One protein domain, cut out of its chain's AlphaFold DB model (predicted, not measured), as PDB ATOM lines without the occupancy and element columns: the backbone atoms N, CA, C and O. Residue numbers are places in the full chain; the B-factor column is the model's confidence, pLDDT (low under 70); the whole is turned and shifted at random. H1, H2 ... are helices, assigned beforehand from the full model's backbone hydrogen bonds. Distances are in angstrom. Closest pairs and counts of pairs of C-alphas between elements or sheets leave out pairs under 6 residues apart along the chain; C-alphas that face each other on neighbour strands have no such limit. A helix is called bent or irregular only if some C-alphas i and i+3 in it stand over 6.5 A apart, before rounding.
ATOM      1  N   MET A   2     -29.857 -47.041 -29.706       86.44
ATOM      2  CA  MET A   2     -30.366 -48.362 -30.115       86.44
ATOM      3  C   MET A   2     -31.722 -48.718 -29.498       86.44
ATOM      4  O   MET A   2     -32.588 -49.201 -30.214       86.44
ATOM      5  N   ASP A   3     -31.953 -48.370 -28.229       89.38
ATOM      6  CA  ASP A   3     -33.265 -48.572 -27.595       89.38
ATOM      7  C   ASP A   3     -34.384 -47.812 -28.321       89.38
ATOM      8  O   ASP A   3     -35.459 -48.359 -28.536       89.38
ATOM      9  N   LYS A   4     -34.107 -46.582 -28.788       88.31
ATOM     10  CA  LYS A   4     -35.070 -45.785 -29.568       88.31
ATOM     11  C   LYS A   4     -35.320 -46.388 -30.941       88.31
ATOM     12  O   LYS A   4     -36.460 -46.442 -31.381       88.31
ATOM     13  N   VAL A   5     -34.264 -46.857 -31.607       91.19
ATOM     14  CA  VAL A   5     -34.396 -47.559 -32.889       91.19
ATOM     15  C   VAL A   5     -35.288 -48.784 -32.719       91.19
ATOM     16  O   VAL A   5     -36.196 -48.970 -33.523       91.19
ATOM     17  N   LYS A   6     -35.061 -49.578 -31.665       93.75
ATOM     18  CA  LYS A   6     -35.864 -50.759 -31.355       93.75
ATOM     19  C   LYS A   6     -37.324 -50.394 -31.123       93.75
ATOM     20  O   LYS A   6     -38.183 -50.919 -31.815       93.75
ATOM     21  N   GLU A   7     -37.577 -49.469 -30.202       93.75
ATOM     22  CA  GLU A   7     -38.922 -49.047 -29.808       93.75
ATOM     23  C   GLU A   7     -39.724 -48.515 -31.003       93.75
ATOM     24  O   GLU A   7     -40.834 -48.967 -31.266       93.75
ATOM     25  N   TYR A   8     -39.147 -47.593 -31.779       93.31
ATOM     26  CA  TYR A   8     -39.829 -47.020 -32.939       93.31
ATOM     27  C   TYR A   8     -40.062 -48.052 -34.044       93.31
ATOM     28  O   TYR A   8     -41.116 -48.042 -34.676       93.31
ATOM     29  N   ALA A   9     -39.092 -48.935 -34.291       93.69
ATOM     30  CA  ALA A   9     -39.224 -49.967 -35.310       93.69
ATOM     31  C   ALA A   9     -40.259 -51.032 -34.917       93.69
ATOM     32  O   ALA A   9     -41.039 -51.447 -35.771       93.69
ATOM     33  N   GLU A  10     -40.290 -51.444 -33.648       94.94
ATOM     34  CA  GLU A  10     -41.245 -52.420 -33.116       94.94
ATOM     35  C   GLU A  10     -42.675 -51.882 -33.199       94.94
ATOM     36  O   GLU A  10     -43.531 -52.503 -33.824       94.94
ATOM     37  N   GLU A  11     -42.919 -50.670 -32.698       94.62
ATOM     38  CA  GLU A  11     -44.245 -50.049 -32.764       94.62
ATOM     39  C   GLU A  11     -44.707 -49.779 -34.201       94.62
ATOM     40  O   GLU A  11     -45.884 -49.951 -34.535       94.62
ATOM     41  N   PHE A  12     -43.792 -49.369 -35.086       94.31
ATOM     42  CA  PHE A  12     -44.116 -49.200 -36.500       94.31
ATOM     43  C   PHE A  12     -44.499 -50.535 -37.150       94.31
ATOM     44  O   PHE A  12     -45.454 -50.584 -37.923       94.31
ATOM     45  N   MET A  13     -43.792 -51.621 -36.819       93.38
ATOM     46  CA  MET A  13     -44.135 -52.969 -37.278       93.38
ATOM     47  C   MET A  13     -45.496 -53.413 -36.747       93.38
ATOM     48  O   MET A  13     -46.305 -53.903 -37.524       93.38
ATOM     49  N   GLU A  14     -45.791 -53.202 -35.465       93.75
ATOM     50  CA  GLU A  14     -47.100 -53.529 -34.887       93.75
ATOM     51  C   GLU A  14     -48.248 -52.789 -35.585       93.75
ATOM     52  O   GLU A  14     -49.322 -53.361 -35.790       93.75
ATOM     53  N   LYS A  15     -48.019 -51.533 -35.987       92.56
ATOM     54  CA  LYS A  15     -49.024 -50.685 -36.644       92.56
ATOM     55  C   LYS A  15     -49.200 -50.985 -38.135       92.56
ATOM     56  O   LYS A  15     -50.332 -51.067 -38.604       92.56
ATOM     57  N   GLU A  16     -48.108 -51.096 -38.890       90.88
ATOM     58  CA  GLU A  16     -48.137 -51.174 -40.360       90.88
ATOM     59  C   GLU A  16     -47.975 -52.601 -40.905       90.88
ATOM     60  O   GLU A  16     -48.381 -52.867 -42.037       90.88
ATOM     61  N   TYR A  17     -47.402 -53.514 -40.117       88.50
ATOM     62  CA  TYR A  17     -47.039 -54.878 -40.514       88.50
ATOM     63  C   TYR A  17     -47.368 -55.884 -39.396       88.50
ATOM     64  O   TYR A  17     -46.527 -56.692 -38.999       88.50
ATOM     65  N   SER A  18     -48.598 -55.836 -38.873       87.94
ATOM     66  CA  SER A  18     -49.029 -56.622 -37.702       87.94
ATOM     67  C   SER A  18     -48.824 -58.133 -37.847       87.94
ATOM     68  O   SER A  18     -48.592 -58.817 -36.854       87.94
ATOM     69  N   ASP A  19     -48.890 -58.655 -39.073       86.19
ATOM     70  CA  ASP A  19     -48.673 -60.077 -39.368       86.19
ATOM     71  C   ASP A  19     -47.195 -60.486 -39.225       86.19
ATOM     72  O   ASP A  19     -46.887 -61.643 -38.935       86.19
ATOM     73  N   GLU A  20     -46.276 -59.531 -39.386       84.12
ATOM     74  CA  GLU A  20     -44.831 -59.732 -39.267       84.12
ATOM     75  C   GLU A  20     -44.267 -59.291 -37.907       84.12
ATOM     76  O   GLU A  20     -43.211 -59.774 -37.496       84.12
ATOM     77  N   ALA A  21     -44.969 -58.409 -37.188       87.94
ATOM     78  CA  ALA A  21     -44.556 -57.882 -35.887       87.94
ATOM     79  C   ALA A  21     -44.155 -58.964 -34.857       87.94
ATOM     80  O   ALA A  21     -43.122 -58.789 -34.209       87.94
ATOM     81  N   PRO A  22     -44.838 -60.128 -34.747       88.69
ATOM     82  CA  PRO A  22     -44.410 -61.200 -33.843       88.69
ATOM     83  C   PRO A  22     -42.986 -61.716 -34.102       88.69
ATOM     84  O   PRO A  22     -42.352 -62.250 -33.193       88.69
ATOM     85  N   TYR A  23     -42.465 -61.551 -35.321       84.50
ATOM     86  CA  TYR A  23     -41.123 -61.980 -35.719       84.50
ATOM     87  C   TYR A  23     -40.070 -60.869 -35.606       84.50
ATOM     88  O   TYR A  23     -38.898 -61.113 -35.895       84.50
ATOM     89  N   PHE A  24     -40.452 -59.665 -35.164       89.00
ATOM     90  CA  PHE A  24     -39.547 -58.519 -35.043       89.00
ATOM     91  C   PHE A  24     -38.308 -58.837 -34.197       89.00
ATOM     92  O   PHE A  24     -37.192 -58.527 -34.607       89.00
ATOM     93  N   HIS A  25     -38.493 -59.519 -33.062       89.06
ATOM     94  CA  HIS A  25     -37.400 -59.890 -32.160       89.06
ATOM     95  C   HIS A  25     -36.298 -60.706 -32.856       89.06
ATOM     96  O   HIS A  25     -35.123 -60.465 -32.608       89.06
ATOM     97  N   ILE A  26     -36.660 -61.595 -33.788       87.00
ATOM     98  CA  ILE A  26     -35.702 -62.406 -34.556       87.00
ATOM     99  C   ILE A  26     -34.871 -61.507 -35.479       87.00
ATOM    100  O   ILE A  26     -33.650 -61.628 -35.549       87.00
ATOM    101  N   ALA A  27     -35.527 -60.581 -36.185       87.56
ATOM    102  CA  ALA A  27     -34.838 -59.628 -37.053       87.56
ATOM    103  C   ALA A  27     -33.946 -58.663 -36.252       87.56
ATOM    104  O   ALA A  27     -32.877 -58.281 -36.726       87.56
ATOM    105  N   TRP A  28     -34.373 -58.292 -35.043       89.81
ATOM    106  CA  TRP A  28     -33.619 -57.438 -34.132       89.81
ATOM    107  C   TRP A  28     -32.354 -58.121 -33.604       89.81
ATOM    108  O   TRP A  28     -31.282 -57.527 -33.674       89.81
ATOM    109  N   GLU A  29     -32.451 -59.372 -33.149       88.50
ATOM    110  CA  GLU A  29     -31.293 -60.150 -32.686       88.50
ATOM    111  C   GLU A  29     -30.224 -60.265 -33.784       88.50
ATOM    112  O   GLU A  29     -29.060 -59.945 -33.554       88.50
ATOM    113  N   ILE A  30     -30.632 -60.604 -35.014       84.81
ATOM    114  CA  ILE A  30     -29.722 -60.676 -36.169       84.81
ATOM    115  C   ILE A  30     -29.088 -59.308 -36.461       84.81
ATOM    116  O   ILE A  30     -27.906 -59.221 -36.792       84.81
ATOM    117  N   PHE A  31     -29.859 -58.225 -36.359       85.44
ATOM    118  CA  PHE A  31     -29.345 -56.874 -36.565       85.44
ATOM    119  C   PHE A  31     -28.282 -56.493 -35.532       85.44
ATOM    120  O   PHE A  31     -27.249 -55.944 -35.916       85.44
ATOM    121  N   GLU A  32     -28.502 -56.802 -34.252       85.25
ATOM    122  CA  GLU A  32     -27.523 -56.542 -33.193       85.25
ATOM    123  C   GLU A  32     -26.236 -57.342 -33.394       85.25
ATOM    124  O   GLU A  32     -25.152 -56.772 -33.271       85.25
ATOM    125  N   GLU A  33     -26.339 -58.623 -33.762       82.94
ATOM    126  CA  GLU A  33     -25.175 -59.464 -34.072       82.94
ATOM    127  C   GLU A  33     -24.349 -58.874 -35.223       82.94
ATOM    128  O   GLU A  33     -23.141 -58.670 -35.091       82.94
ATOM    129  N   VAL A  34     -25.003 -58.517 -36.336       80.44
ATOM    130  CA  VAL A  34     -24.311 -57.934 -37.495       80.44
ATOM    131  C   VAL A  34     -23.671 -56.595 -37.131       80.44
ATOM    132  O   VAL A  34     -22.541 -56.335 -37.540       80.44
ATOM    133  N   LEU A  35     -24.355 -55.744 -36.360       77.75
ATOM    134  CA  LEU A  35     -23.829 -54.438 -35.962       77.75
ATOM    135  C   LEU A  35     -22.601 -54.560 -35.044       77.75
ATOM    136  O   LEU A  35     -21.668 -53.773 -35.182       77.75
ATOM    137  N   GLN A  36     -22.568 -55.546 -34.142       74.12
ATOM    138  CA  GLN A  36     -21.393 -55.822 -33.305       74.12
ATOM    139  C   GLN A  36     -20.187 -56.291 -34.134       74.12
ATOM    140  O   GLN A  36     -19.055 -55.928 -33.820       74.12
ATOM    141  N   ASP A  37     -20.431 -57.025 -35.222       67.25
ATOM    142  CA  ASP A  37     -19.394 -57.480 -36.153       67.25
ATOM    143  C   ASP A  37     -18.940 -56.393 -37.151       67.25
ATOM    144  O   ASP A  37     -17.857 -56.495 -37.734       67.25
ATOM    145  N   THR A  38     -19.732 -55.332 -37.352       62.69
ATOM    146  CA  THR A  38     -19.398 -54.208 -38.242       62.69
ATOM    147  C   THR A  38     -19.141 -52.921 -37.457       62.69
ATOM    148  O   THR A  38     -19.998 -52.047 -37.350       62.69
ATOM    149  N   GLU A  39     -17.910 -52.755 -36.958       54.41
ATOM    150  CA  GLU A  39     -17.432 -51.497 -36.362       54.41
ATOM    151  C   GLU A  39     -17.524 -50.323 -37.366       54.41
ATOM    152  O   GLU A  39     -16.618 -50.077 -38.162       54.41
ATOM    153  N   GLY A  40     -18.621 -49.561 -37.314       52.81
ATOM    154  CA  GLY A  40     -18.728 -48.231 -37.930       52.81
ATOM    155  C   GLY A  40     -19.328 -48.158 -39.339       52.81
ATOM    156  O   GLY A  40     -19.254 -47.102 -39.969       52.81
ATOM    157  N   HIS A  41     -19.952 -49.226 -39.841       55.59
ATOM    158  CA  HIS A  41     -20.686 -49.201 -41.113       55.59
ATOM    159  C   HIS A  41     -22.176 -49.485 -40.917       55.59
ATOM    160  O   HIS A  41     -22.566 -50.189 -39.992       55.59
ATOM    161  N   THR A  42     -23.025 -48.934 -41.793       57.69
ATOM    162  CA  THR A  42     -24.444 -49.304 -41.850       57.69
ATOM    163  C   THR A  42     -24.535 -50.801 -42.146       57.69
ATOM    164  O   THR A  42     -24.078 -51.219 -43.216       57.69
ATOM    165  N   PRO A  43     -25.089 -51.618 -41.235       60.25
ATOM    166  CA  PRO A  43     -25.082 -53.062 -41.404       60.25
ATOM    167  C   PRO A  43     -25.922 -53.440 -42.628       60.25
ATOM    168  O   PRO A  43     -27.071 -53.007 -42.782       60.25
ATOM    169  N   ASP A  44     -25.341 -54.232 -43.533       61.34
ATOM    170  CA  ASP A  44     -26.078 -54.779 -44.671       61.34
ATOM    171  C   ASP A  44     -26.921 -55.961 -44.186       61.34
ATOM    172  O   ASP A  44     -26.495 -57.114 -44.208       61.34
ATOM    173  N   LEU A  45     -28.147 -55.667 -43.751       60.22
ATOM    174  CA  LEU A  45     -29.118 -56.664 -43.282       60.22
ATOM    175  C   LEU A  45     -29.714 -57.533 -44.396       60.22
ATOM    176  O   LEU A  45     -30.797 -58.087 -44.251       60.22
ATOM    177  N   LYS A  46     -28.988 -57.715 -45.503       56.41
ATOM    178  CA  LYS A  46     -29.236 -58.791 -46.473       56.41
ATOM    179  C   LYS A  46     -28.854 -60.183 -45.943       56.41
ATOM    180  O   LYS A  46     -28.935 -61.154 -46.698       56.41
ATOM    181  N   GLY A  47     -28.417 -60.275 -44.682       48.59
ATOM    182  CA  GLY A  47     -28.220 -61.518 -43.929       48.59
ATOM    183  C   GLY A  47     -29.500 -62.356 -43.815       48.59
ATOM    184  O   GLY A  47     -30.574 -61.879 -44.173       48.59
ATOM    185  N   PRO A  48     -29.368 -63.630 -43.403       42.56
ATOM    186  CA  PRO A  48     -30.151 -64.759 -43.901       42.56
ATOM    187  C   PRO A  48     -31.638 -64.430 -43.958       42.56
ATOM    188  O   PRO A  48     -32.310 -64.312 -42.939       42.56
ATOM    189  N   ILE A  49     -32.124 -64.282 -45.191       47.06
ATOM    190  CA  ILE A  49     -33.532 -64.072 -45.500       47.06
ATOM    191  C   ILE A  49     -34.272 -65.254 -44.881       47.06
ATOM    192  O   ILE A  49     -34.202 -66.369 -45.408       47.06
ATOM    193  N   VAL A  50     -34.950 -65.030 -43.756       42.12
ATOM    194  CA  VAL A  50     -36.015 -65.925 -43.321       42.12
ATOM    195  C   VAL A  50     -37.012 -65.878 -44.473       42.12
ATOM    196  O   VAL A  50     -37.674 -64.882 -44.724       42.12
ATOM    197  N   ARG A  51     -36.986 -66.897 -45.326       43.56
ATOM    198  CA  ARG A  51     -37.959 -67.026 -46.401       43.56
ATOM    199  C   ARG A  51     -39.160 -67.683 -45.754       43.56
ATOM    200  O   ARG A  51     -39.142 -68.894 -45.541       43.56
ATOM    201  N   PHE A  52     -40.168 -66.895 -45.398       44.75
ATOM    202  CA  PHE A  52     -41.507 -67.467 -45.309       44.75
ATOM    203  C   PHE A  52     -41.827 -68.045 -46.693       44.75
ATOM    204  O   PHE A  52     -41.372 -67.507 -47.700       44.75
ATOM    205  N   GLU A  53     -42.487 -69.198 -46.766       39.12
ATOM    206  CA  GLU A  53     -42.821 -69.827 -48.047       39.12
ATOM    207  C   GLU A  53     -43.683 -68.866 -48.893       39.12
ATOM    208  O   GLU A  53     -44.887 -68.752 -48.687       39.12
ATOM    209  N   GLY A  54     -43.045 -68.140 -49.815       49.75
ATOM    210  CA  GLY A  54     -43.633 -67.073 -50.625       49.75
ATOM    211  C   GLY A  54     -42.545 -66.135 -51.164       49.75
ATOM    212  O   GLY A  54     -41.453 -66.063 -50.608       49.75
ATOM    213  N   ASP A  55     -42.816 -65.430 -52.264       51.31
ATOM    214  CA  ASP A  55     -41.911 -64.401 -52.820       51.31
ATOM    215  C   ASP A  55     -41.922 -63.090 -51.994       51.31
ATOM    216  O   ASP A  55     -41.290 -62.099 -52.372       51.31
ATOM    217  N   ASP A  56     -42.633 -63.073 -50.865       57.34
ATOM    218  CA  ASP A  56     -42.817 -61.887 -50.039       57.34
ATOM    219  C   ASP A  56     -41.552 -61.587 -49.220       57.34
ATOM    220  O   ASP A  56     -40.992 -62.425 -48.510       57.34
ATOM    221  N   THR A  57     -41.068 -60.355 -49.361       67.38
ATOM    222  CA  THR A  57     -39.902 -59.857 -48.629       67.38
ATOM    223  C   THR A  57     -40.319 -59.497 -47.209       67.38
ATOM    224  O   THR A  57     -41.200 -58.660 -47.043       67.38
ATOM    225  N   ILE A  58     -39.658 -60.070 -46.197       78.50
ATOM    226  CA  ILE A  58     -39.864 -59.679 -44.795       78.50
ATOM    227  C   ILE A  58     -39.493 -58.206 -44.609       78.50
ATOM    228  O   ILE A  58     -38.378 -57.779 -44.929       78.50
ATOM    229  N   MET A  59     -40.416 -57.446 -44.035       87.38
ATOM    230  CA  MET A  59     -40.314 -56.013 -43.812       87.38
ATOM    231  C   MET A  59     -39.527 -55.655 -42.553       87.38
ATOM    232  O   MET A  59     -38.868 -54.614 -42.544       87.38
ATOM    233  N   ALA A  60     -39.505 -56.513 -41.528       88.19
ATOM    234  CA  ALA A  60     -38.832 -56.220 -40.255       88.19
ATOM    235  C   ALA A  60     -37.359 -55.759 -40.407       88.19
ATOM    236  O   ALA A  60     -37.027 -54.689 -39.889       88.19
ATOM    237  N   PRO A  61     -36.472 -56.438 -41.171       87.31
ATOM    238  CA  PRO A  61     -35.103 -55.957 -41.386       87.31
ATOM    239  C   PRO A  61     -35.037 -54.606 -42.113       87.31
ATOM    240  O   PRO A  61     -34.168 -53.779 -41.832       87.31
ATOM    241  N   VAL A  62     -35.959 -54.362 -43.051       87.94
ATOM    242  CA  VAL A  62     -36.034 -53.103 -43.808       87.94
ATOM    243  C   VAL A  62     -36.413 -51.952 -42.877       87.94
ATOM    244  O   VAL A  62     -35.784 -50.894 -42.929       87.94
ATOM    245  N   VAL A  63     -37.393 -52.176 -42.001       91.81
ATOM    246  CA  VAL A  63     -37.850 -51.217 -40.989       91.81
ATOM    247  C   VAL A  63     -36.741 -50.897 -39.994       91.81
ATOM    248  O   VAL A  63     -36.412 -49.723 -39.820       91.81
ATOM    249  N   ILE A  64     -36.100 -51.914 -39.412       91.25
ATOM    250  CA  ILE A  64     -34.988 -51.729 -38.467       91.25
ATOM    251  C   ILE A  64     -33.877 -50.890 -39.104       91.25
ATOM    252  O   ILE A  64     -33.425 -49.901 -38.524       91.25
ATOM    253  N   ARG A  65     -33.474 -51.225 -40.338       89.25
ATOM    254  CA  ARG A  65     -32.434 -50.478 -41.058       89.25
ATOM    255  C   ARG A  65     -32.834 -49.028 -41.318       89.25
ATOM    256  O   ARG A  65     -31.980 -48.143 -41.233       89.25
ATOM    257  N   ALA A  66     -34.093 -48.774 -41.664       91.69
ATOM    258  CA  ALA A  66     -34.577 -47.425 -41.921       91.69
ATOM    259  C   ALA A  66     -34.527 -46.569 -40.650       91.69
ATOM    260  O   ALA A  66     -33.909 -45.507 -40.669       91.69
ATOM    261  N   PHE A  67     -35.064 -47.060 -39.530       93.12
ATOM    262  CA  PHE A  67     -34.999 -46.340 -38.256       93.12
ATOM    263  C   PHE A  67     -33.565 -46.167 -37.761       93.12
ATOM    264  O   PHE A  67     -33.207 -45.073 -37.332       93.12
ATOM    265  N   TYR A  68     -32.709 -47.181 -37.895       90.94
ATOM    266  CA  TYR A  68     -31.293 -47.041 -37.560       90.94
ATOM    267  C   TYR A  68     -30.620 -45.934 -38.377       90.94
ATOM    268  O   TYR A  68     -29.913 -45.102 -37.817       90.94
ATOM    269  N   THR A  69     -30.875 -45.890 -39.689       90.50
ATOM    270  CA  THR A  69     -30.337 -44.849 -40.581       90.50
ATOM    271  C   THR A  69     -30.781 -43.460 -40.130       90.50
ATOM    272  O   THR A  69     -29.973 -42.539 -40.091       90.50
ATOM    273  N   ILE A  70     -32.056 -43.314 -39.768       92.00
ATOM    274  CA  ILE A  70     -32.623 -42.038 -39.331       92.00
ATOM    275  C   ILE A  70     -32.032 -41.605 -37.991       92.00
ATOM    276  O   ILE A  70     -31.513 -40.502 -37.895       92.00
ATOM    277  N   PHE A  71     -32.075 -42.459 -36.966       90.25
ATOM    278  CA  PHE A  71     -31.606 -42.108 -35.622       90.25
ATOM    279  C   PHE A  71     -30.084 -41.975 -35.525       90.25
ATOM    280  O   PHE A  71     -29.605 -41.287 -34.629       90.25
ATOM    281  N   SER A  72     -29.329 -42.603 -36.430       88.44
ATOM    282  CA  SER A  72     -27.878 -42.393 -36.513       88.44
ATOM    283  C   SER A  72     -27.523 -40.994 -37.016       88.44
ATOM    284  O   SER A  72     -26.503 -40.456 -36.606       88.44
ATOM    285  N   GLU A  73     -28.350 -40.418 -37.894       88.56
ATOM    286  CA  GLU A  73     -28.091 -39.108 -38.508       88.56
ATOM    287  C   GLU A  73     -28.817 -37.963 -37.786       88.56
ATOM    288  O   GLU A  73     -28.283 -36.867 -37.690       88.56
ATOM    289  N   PHE A  74     -30.030 -38.219 -37.288       89.50
ATOM    290  CA  PHE A  74     -30.971 -37.201 -36.806       89.50
ATOM    291  C   PHE A  74     -31.523 -37.483 -35.401       89.50
ATOM    292  O   PHE A  74     -32.570 -36.961 -35.013       89.50
ATOM    293  N   GLY A  75     -30.897 -38.393 -34.651       84.75
ATOM    294  CA  GLY A  75     -31.448 -38.875 -33.384       84.75
ATOM    295  C   GLY A  75     -31.637 -37.785 -32.327       84.75
ATOM    296  O   GLY A  75     -32.576 -37.883 -31.544       84.75
ATOM    297  N   GLU A  76     -30.783 -36.757 -32.317       83.25
ATOM    298  CA  GLU A  76     -30.884 -35.626 -31.383       83.25
ATOM    299  C   GLU A  76     -31.934 -34.602 -31.843       83.25
ATOM    300  O   GLU A  76     -32.664 -34.041 -31.026       83.25
ATOM    301  N   GLU A  77     -32.060 -34.382 -33.154       84.44
ATOM    302  CA  GLU A  77     -33.014 -33.442 -33.741       84.44
ATOM    303  C   GLU A  77     -34.457 -33.942 -33.666       84.44
ATOM    304  O   GLU A  77     -35.364 -33.130 -33.516       84.44
ATOM    305  N   ILE A  78     -34.685 -35.258 -33.736       82.81
ATOM    306  CA  ILE A  78     -36.028 -35.853 -33.609       82.81
ATOM    307  C   ILE A  78     -36.635 -35.583 -32.229       82.81
ATOM    308  O   ILE A  78     -37.850 -35.440 -32.125       82.81
ATOM    309  N   ASP A  79     -35.813 -35.471 -31.187       74.81
ATOM    310  CA  ASP A  79     -36.274 -35.114 -29.840       74.81
ATOM    311  C   ASP A  79     -36.460 -33.597 -29.655       74.81
ATOM    312  O   ASP A  79     -37.034 -33.150 -28.658       74.81
ATOM    313  N   SER A  80     -35.963 -32.786 -30.595       72.00
ATOM    314  CA  SER A  80     -36.090 -31.334 -30.559       72.00
ATOM    315  C   SER A  80     -37.392 -30.888 -31.226       72.00
ATOM    316  O   SER A  80     -37.744 -31.304 -32.327       72.00
ATOM    317  N   THR A  81     -38.122 -29.987 -30.569       61.62
ATOM    318  CA  THR A  81     -39.397 -29.446 -31.073       61.62
ATOM    319  C   THR A  81     -39.215 -28.331 -32.113       61.62
ATOM    320  O   THR A  81     -40.197 -27.835 -32.663       61.62
ATOM    321  N   GLU A  82     -37.979 -27.916 -32.408       61.59
ATOM    322  CA  GLU A  82     -37.682 -26.856 -33.376       61.59
ATOM    323  C   GLU A  82     -37.371 -27.424 -34.773       61.59
ATOM    324  O   GLU A  82     -36.515 -28.286 -34.937       61.59
ATOM    325  N   GLY A  83     -38.024 -26.894 -35.818       62.16
ATOM    326  CA  GLY A  83     -37.639 -27.172 -37.211       62.16
ATOM    327  C   GLY A  83     -38.228 -28.445 -37.839       62.16
ATOM    328  O   GLY A  83     -37.659 -28.973 -38.795       62.16
ATOM    329  N   THR A  84     -39.387 -28.907 -37.362       74.25
ATOM    330  CA  THR A  84     -40.075 -30.143 -37.783       74.25
ATOM    331  C   THR A  84     -40.214 -30.305 -39.307       74.25
ATOM    332  O   THR A  84     -40.002 -31.394 -39.831       74.25
ATOM    333  N   GLU A  85     -40.536 -29.244 -40.059       80.38
ATOM    334  CA  GLU A  85     -40.673 -29.322 -41.529       80.38
ATOM    335  C   GLU A  85     -39.332 -29.502 -42.258       80.38
ATOM    336  O   GLU A  85     -39.238 -30.252 -43.238       80.38
ATOM    337  N   THR A  86     -38.278 -28.838 -41.779       85.75
ATOM    338  CA  THR A  86     -36.928 -28.996 -42.329       85.75
ATOM    339  C   THR A  86     -36.410 -30.398 -42.036       85.75
ATOM    340  O   THR A  86     -35.922 -31.065 -42.946       85.75
ATOM    341  N   LEU A  87     -36.628 -30.890 -40.812       87.69
ATOM    342  CA  LEU A  87     -36.234 -32.235 -40.406       87.69
ATOM    343  C   LEU A  87     -36.968 -33.325 -41.204       87.69
ATOM    344  O   LEU A  87     -36.326 -34.251 -41.695       87.69
ATOM    345  N   LYS A  88     -38.284 -33.183 -41.433       89.38
ATOM    346  CA  LYS A  88     -39.059 -34.069 -42.328       89.38
ATOM    347  C   LYS A  88     -38.414 -34.190 -43.707       89.38
ATOM    348  O   LYS A  88     -38.258 -35.295 -44.230       89.38
ATOM    349  N   SER A  89     -38.020 -33.057 -44.286       90.00
ATOM    350  CA  SER A  89     -37.393 -33.009 -45.610       90.00
ATOM    351  C   SER A  89     -36.022 -33.696 -45.614       90.00
ATOM    352  O   SER A  89     -35.734 -34.482 -46.516       90.00
ATOM    353  N   SER A  90     -35.205 -33.466 -44.582       92.50
ATOM    354  CA  SER A  90     -33.894 -34.107 -44.416       92.50
ATOM    355  C   SER A  90     -33.997 -35.624 -44.229       92.50
ATOM    356  O   SER A  90     -33.234 -36.373 -44.844       92.50
ATOM    357  N   ILE A  91     -34.984 -36.096 -43.458       92.62
ATOM    358  CA  ILE A  91     -35.250 -37.528 -43.275       92.62
ATOM    359  C   ILE A  91     -35.676 -38.177 -44.604       92.62
ATOM    360  O   ILE A  91     -35.162 -39.230 -44.984       92.62
ATOM    361  N   MET A  92     -36.565 -37.539 -45.369       92.62
ATOM    362  CA  MET A  92     -36.941 -38.036 -46.698       92.62
ATOM    363  C   MET A  92     -35.735 -38.130 -47.643       92.62
ATOM    364  O   MET A  92     -35.603 -39.096 -48.400       92.62
ATOM    365  N   GLU A  93     -34.832 -37.148 -47.596       93.50
ATOM    366  CA  GLU A  93     -33.627 -37.143 -48.423       93.50
ATOM    367  C   GLU A  93     -32.668 -38.286 -48.052       93.50
ATOM    368  O   GLU A  93     -32.176 -38.975 -48.951       93.50
ATOM    369  N   ILE A  94     -32.420 -38.540 -46.758       92.56
ATOM    370  CA  ILE A  94     -31.516 -39.627 -46.346       92.56
ATOM    371  C   ILE A  94     -32.085 -41.004 -46.698       92.56
ATOM    372  O   ILE A  94     -31.340 -41.882 -47.141       92.56
ATOM    373  N   LEU A  95     -33.402 -41.189 -46.577       91.62
ATOM    374  CA  LEU A  95     -34.067 -42.438 -46.942       91.62
ATOM    375  C   LEU A  95     -33.990 -42.687 -48.454       91.62
ATOM    376  O   LEU A  95     -33.636 -43.786 -48.891       91.62
ATOM    377  N   SER A  96     -34.201 -41.641 -49.256       91.75
ATOM    378  CA  SER A  96     -34.020 -41.692 -50.709       91.75
ATOM    379  C   SER A  96     -32.574 -42.037 -51.098       91.75
ATOM    380  O   SER A  96     -32.345 -42.947 -51.899       91.75
ATOM    381  N   LYS A  97     -31.573 -41.402 -50.464       90.12
ATOM    382  CA  LYS A  97     -30.143 -41.718 -50.666       90.12
ATOM    383  C   LYS A  97     -29.817 -43.177 -50.336       90.12
ATOM    384  O   LYS A  97     -29.019 -43.803 -51.035       90.12
ATOM    385  N   ASN A  98     -30.471 -43.735 -49.319       85.75
ATOM    386  CA  ASN A  98     -30.327 -45.134 -48.914       85.75
ATOM    387  C   ASN A  98     -31.182 -46.120 -49.734       85.75
ATOM    388  O   ASN A  98     -31.155 -47.322 -49.454       85.75
ATOM    389  N   LYS A  99     -31.846 -45.641 -50.797       88.00
ATOM    390  CA  LYS A  99     -32.662 -46.416 -51.749       88.00
ATOM    391  C   LYS A  99     -33.922 -47.036 -51.140       88.00
ATOM    392  O   LYS A  99     -34.392 -48.062 -51.631       88.00
ATOM    393  N   PHE A 100     -34.478 -46.424 -50.100       87.56
ATOM    394  CA  PHE A 100     -35.787 -46.821 -49.594       87.56
ATOM    395  C   PHE A 100     -36.905 -46.363 -50.547       87.56
ATOM    396  O   PHE A 100     -36.803 -45.282 -51.136       87.56
ATOM    397  N   PRO A 101     -37.981 -47.156 -50.722       88.94
ATOM    398  CA  PRO A 101     -39.116 -46.750 -51.544       88.94
ATOM    399  C   PRO A 101     -39.766 -45.452 -51.024       88.94
ATOM    400  O   PRO A 101     -39.872 -45.281 -49.804       88.94
ATOM    401  N   PRO A 102     -40.249 -44.550 -51.901       89.50
ATOM    402  CA  PRO A 102     -40.865 -43.290 -51.475       89.50
ATOM    403  C   PRO A 102     -42.092 -43.477 -50.578       89.50
ATOM    404  O   PRO A 102     -42.196 -42.812 -49.554       89.50
ATOM    405  N   GLU A 103     -42.984 -44.411 -50.921       90.88
ATOM    406  CA  GLU A 103     -44.201 -44.696 -50.142       90.88
ATOM    407  C   GLU A 103     -43.868 -45.184 -48.727       90.88
ATOM    408  O   GLU A 103     -44.440 -44.716 -47.746       90.88
ATOM    409  N   PHE A 104     -42.884 -46.077 -48.614       90.00
ATOM    410  CA  PHE A 104     -42.372 -46.552 -47.332       90.00
ATOM    411  C   PHE A 104     -41.725 -45.422 -46.520       90.00
ATOM    412  O   PHE A 104     -41.955 -45.299 -45.319       90.00
ATOM    413  N   SER A 105     -40.958 -44.559 -47.188       92.56
ATOM    414  CA  SER A 105     -40.276 -43.435 -46.541       92.56
ATOM    415  C   SER A 105     -41.270 -42.420 -45.972       92.56
ATOM    416  O   SER A 105     -41.095 -41.967 -44.843       92.56
ATOM    417  N   MET A 106     -42.347 -42.121 -46.709       93.00
ATOM    418  CA  MET A 106     -43.433 -41.258 -46.228       93.00
ATOM    419  C   MET A 106     -44.095 -41.831 -44.975       93.00
ATOM    420  O   MET A 106     -44.245 -41.107 -43.997       93.00
ATOM    421  N   LYS A 107     -44.413 -43.135 -44.960       93.31
ATOM    422  CA  LYS A 107     -45.003 -43.793 -43.782       93.31
ATOM    423  C   LYS A 107     -44.127 -43.668 -42.535       93.31
ATOM    424  O   LYS A 107     -44.647 -43.382 -41.460       93.31
ATOM    425  N   ILE A 108     -42.814 -43.861 -42.670       92.50
ATOM    426  CA  ILE A 108     -41.878 -43.716 -41.546       92.50
ATOM    427  C   ILE A 108     -41.850 -42.277 -41.035       92.50
ATOM    428  O   ILE A 108     -41.928 -42.054 -39.829       92.50
ATOM    429  N   VAL A 109     -41.753 -41.299 -41.938       91.44
ATOM    430  CA  VAL A 109     -41.736 -39.881 -41.560       91.44
ATOM    431  C   VAL A 109     -43.032 -39.504 -40.850       91.44
ATOM    432  O   VAL A 109     -42.987 -38.950 -39.756       91.44
ATOM    433  N   ASP A 110     -44.182 -39.857 -41.419       90.88
ATOM    434  CA  ASP A 110     -45.479 -39.588 -40.798       90.88
ATOM    435  C   ASP A 110     -45.586 -40.238 -39.414       90.88
ATOM    436  O   ASP A 110     -46.058 -39.593 -38.481       90.88
ATOM    437  N   PHE A 111     -45.096 -41.470 -39.249       92.06
ATOM    438  CA  PHE A 111     -45.081 -42.157 -37.959       92.06
ATOM    439  C   PHE A 111     -44.227 -41.435 -36.908       92.06
ATOM    440  O   PHE A 111     -44.722 -41.174 -35.813       92.06
ATOM    441  N   ILE A 112     -42.982 -41.072 -37.238       89.31
ATOM    442  CA  ILE A 112     -42.060 -40.401 -36.304       89.31
ATOM    443  C   ILE A 112     -42.682 -39.110 -35.767       89.31
ATOM    444  O   ILE A 112     -42.680 -38.864 -34.563       89.31
ATOM    445  N   PHE A 113     -43.257 -38.296 -36.652       85.56
ATOM    446  CA  PHE A 113     -43.812 -37.006 -36.249       85.56
ATOM    447  C   PHE A 113     -45.211 -37.107 -35.633       85.56
ATOM    448  O   PHE A 113     -45.539 -36.274 -34.801       85.56
ATOM    449  N   GLN A 114     -46.009 -38.133 -35.955       84.50
ATOM    450  CA  GLN A 114     -47.245 -38.422 -35.214       84.50
ATOM    451  C   GLN A 114     -46.962 -38.830 -33.766       84.50
ATOM    452  O   GLN A 114     -47.718 -38.447 -32.879       84.50
ATOM    453  N   LYS A 115     -45.894 -39.603 -33.528       75.88
ATOM    454  CA  LYS A 115     -45.513 -40.058 -32.185       75.88
ATOM    455  C   LYS A 115     -45.006 -38.909 -31.304       75.88
ATOM    456  O   LYS A 115     -45.296 -38.897 -30.117       75.88
ATOM    457  N   ASN A 116     -44.319 -37.924 -31.886       62.88
ATOM    458  CA  ASN A 116     -43.830 -36.741 -31.163       62.88
ATOM    459  C   ASN A 116     -44.913 -35.690 -30.836       62.88
ATOM    460  O   ASN A 116     -44.678 -34.833 -29.990       62.88
ATOM    461  N   ASP A 117     -46.070 -35.729 -31.505       57.94
ATOM    462  CA  ASP A 117     -47.217 -34.850 -31.215       57.94
ATOM    463  C   ASP A 117     -48.114 -35.390 -30.068       57.94
ATOM    464  O   ASP A 117     -49.101 -34.739 -29.706       57.94
ATOM    465  N   GLN A 118     -47.804 -36.572 -29.510       47.69
ATOM    466  CA  GLN A 118     -48.528 -37.226 -28.404       47.69
ATOM    467  C   GLN A 118     -47.809 -37.083 -27.060       47.69
ATOM    468  O   GLN A 118     -48.535 -36.922 -26.049       47.69
TER     469      GLN A 118
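Overview. This is residues 2 to 118 of the 118 residues of an uncharacterized protein of Theionarchaea archaeon (strain DG-70-1) (UniProt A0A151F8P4). Two helical hairpins, H1 with H2 and H4 with H5, pack round H3 in the middle; residues 36 to 41 and 51 to 56 stick out. The printed part has 117 residues, of which 76 are in five named helices, in order H1 to H5 along the chain, with no named strand; the class is all helix, and the whole is compact, with a radius of gyration of the C-alphas of 14.1 A and spans of 44 by 32 by 24 A.

Arrangement. H1, residues 2 to 16, and H2, residues 21 to 37, form a hairpin; their closest C-alphas, Met 13 and Ala 21, are 5.1 A apart. H3, residues 60 to 74, touches H1 at a steep tilt of 48 degrees, closest C-alphas Val 5 and Phe 67, 5.5 A. H4, residues 84 to 97, and H5, residues 102 to 116, form a hairpin, closest C-alphas Leu 95 and Ser 105, 6.3 A. Every O i to N i+4 pair is within hydrogen-bond range in H1, H3, H4 and H5, and 11 of 13 in H2.

Along the chain. H1 begins at C-alpha 2 (-30.366, -48.362, -30.115); H5 ends at C-alpha 116 (-43.830, -36.741, -31.163). H2 spans 25.2 A and is irregular: C-alphas 22 and 25 are 7.3 A apart.

Size, cuts and confidence. The printed part has no cut. The link from H2 to H3 is long; pLDDT is under 70 at residues 37 to 57, 81 to 83 and 116 to 118.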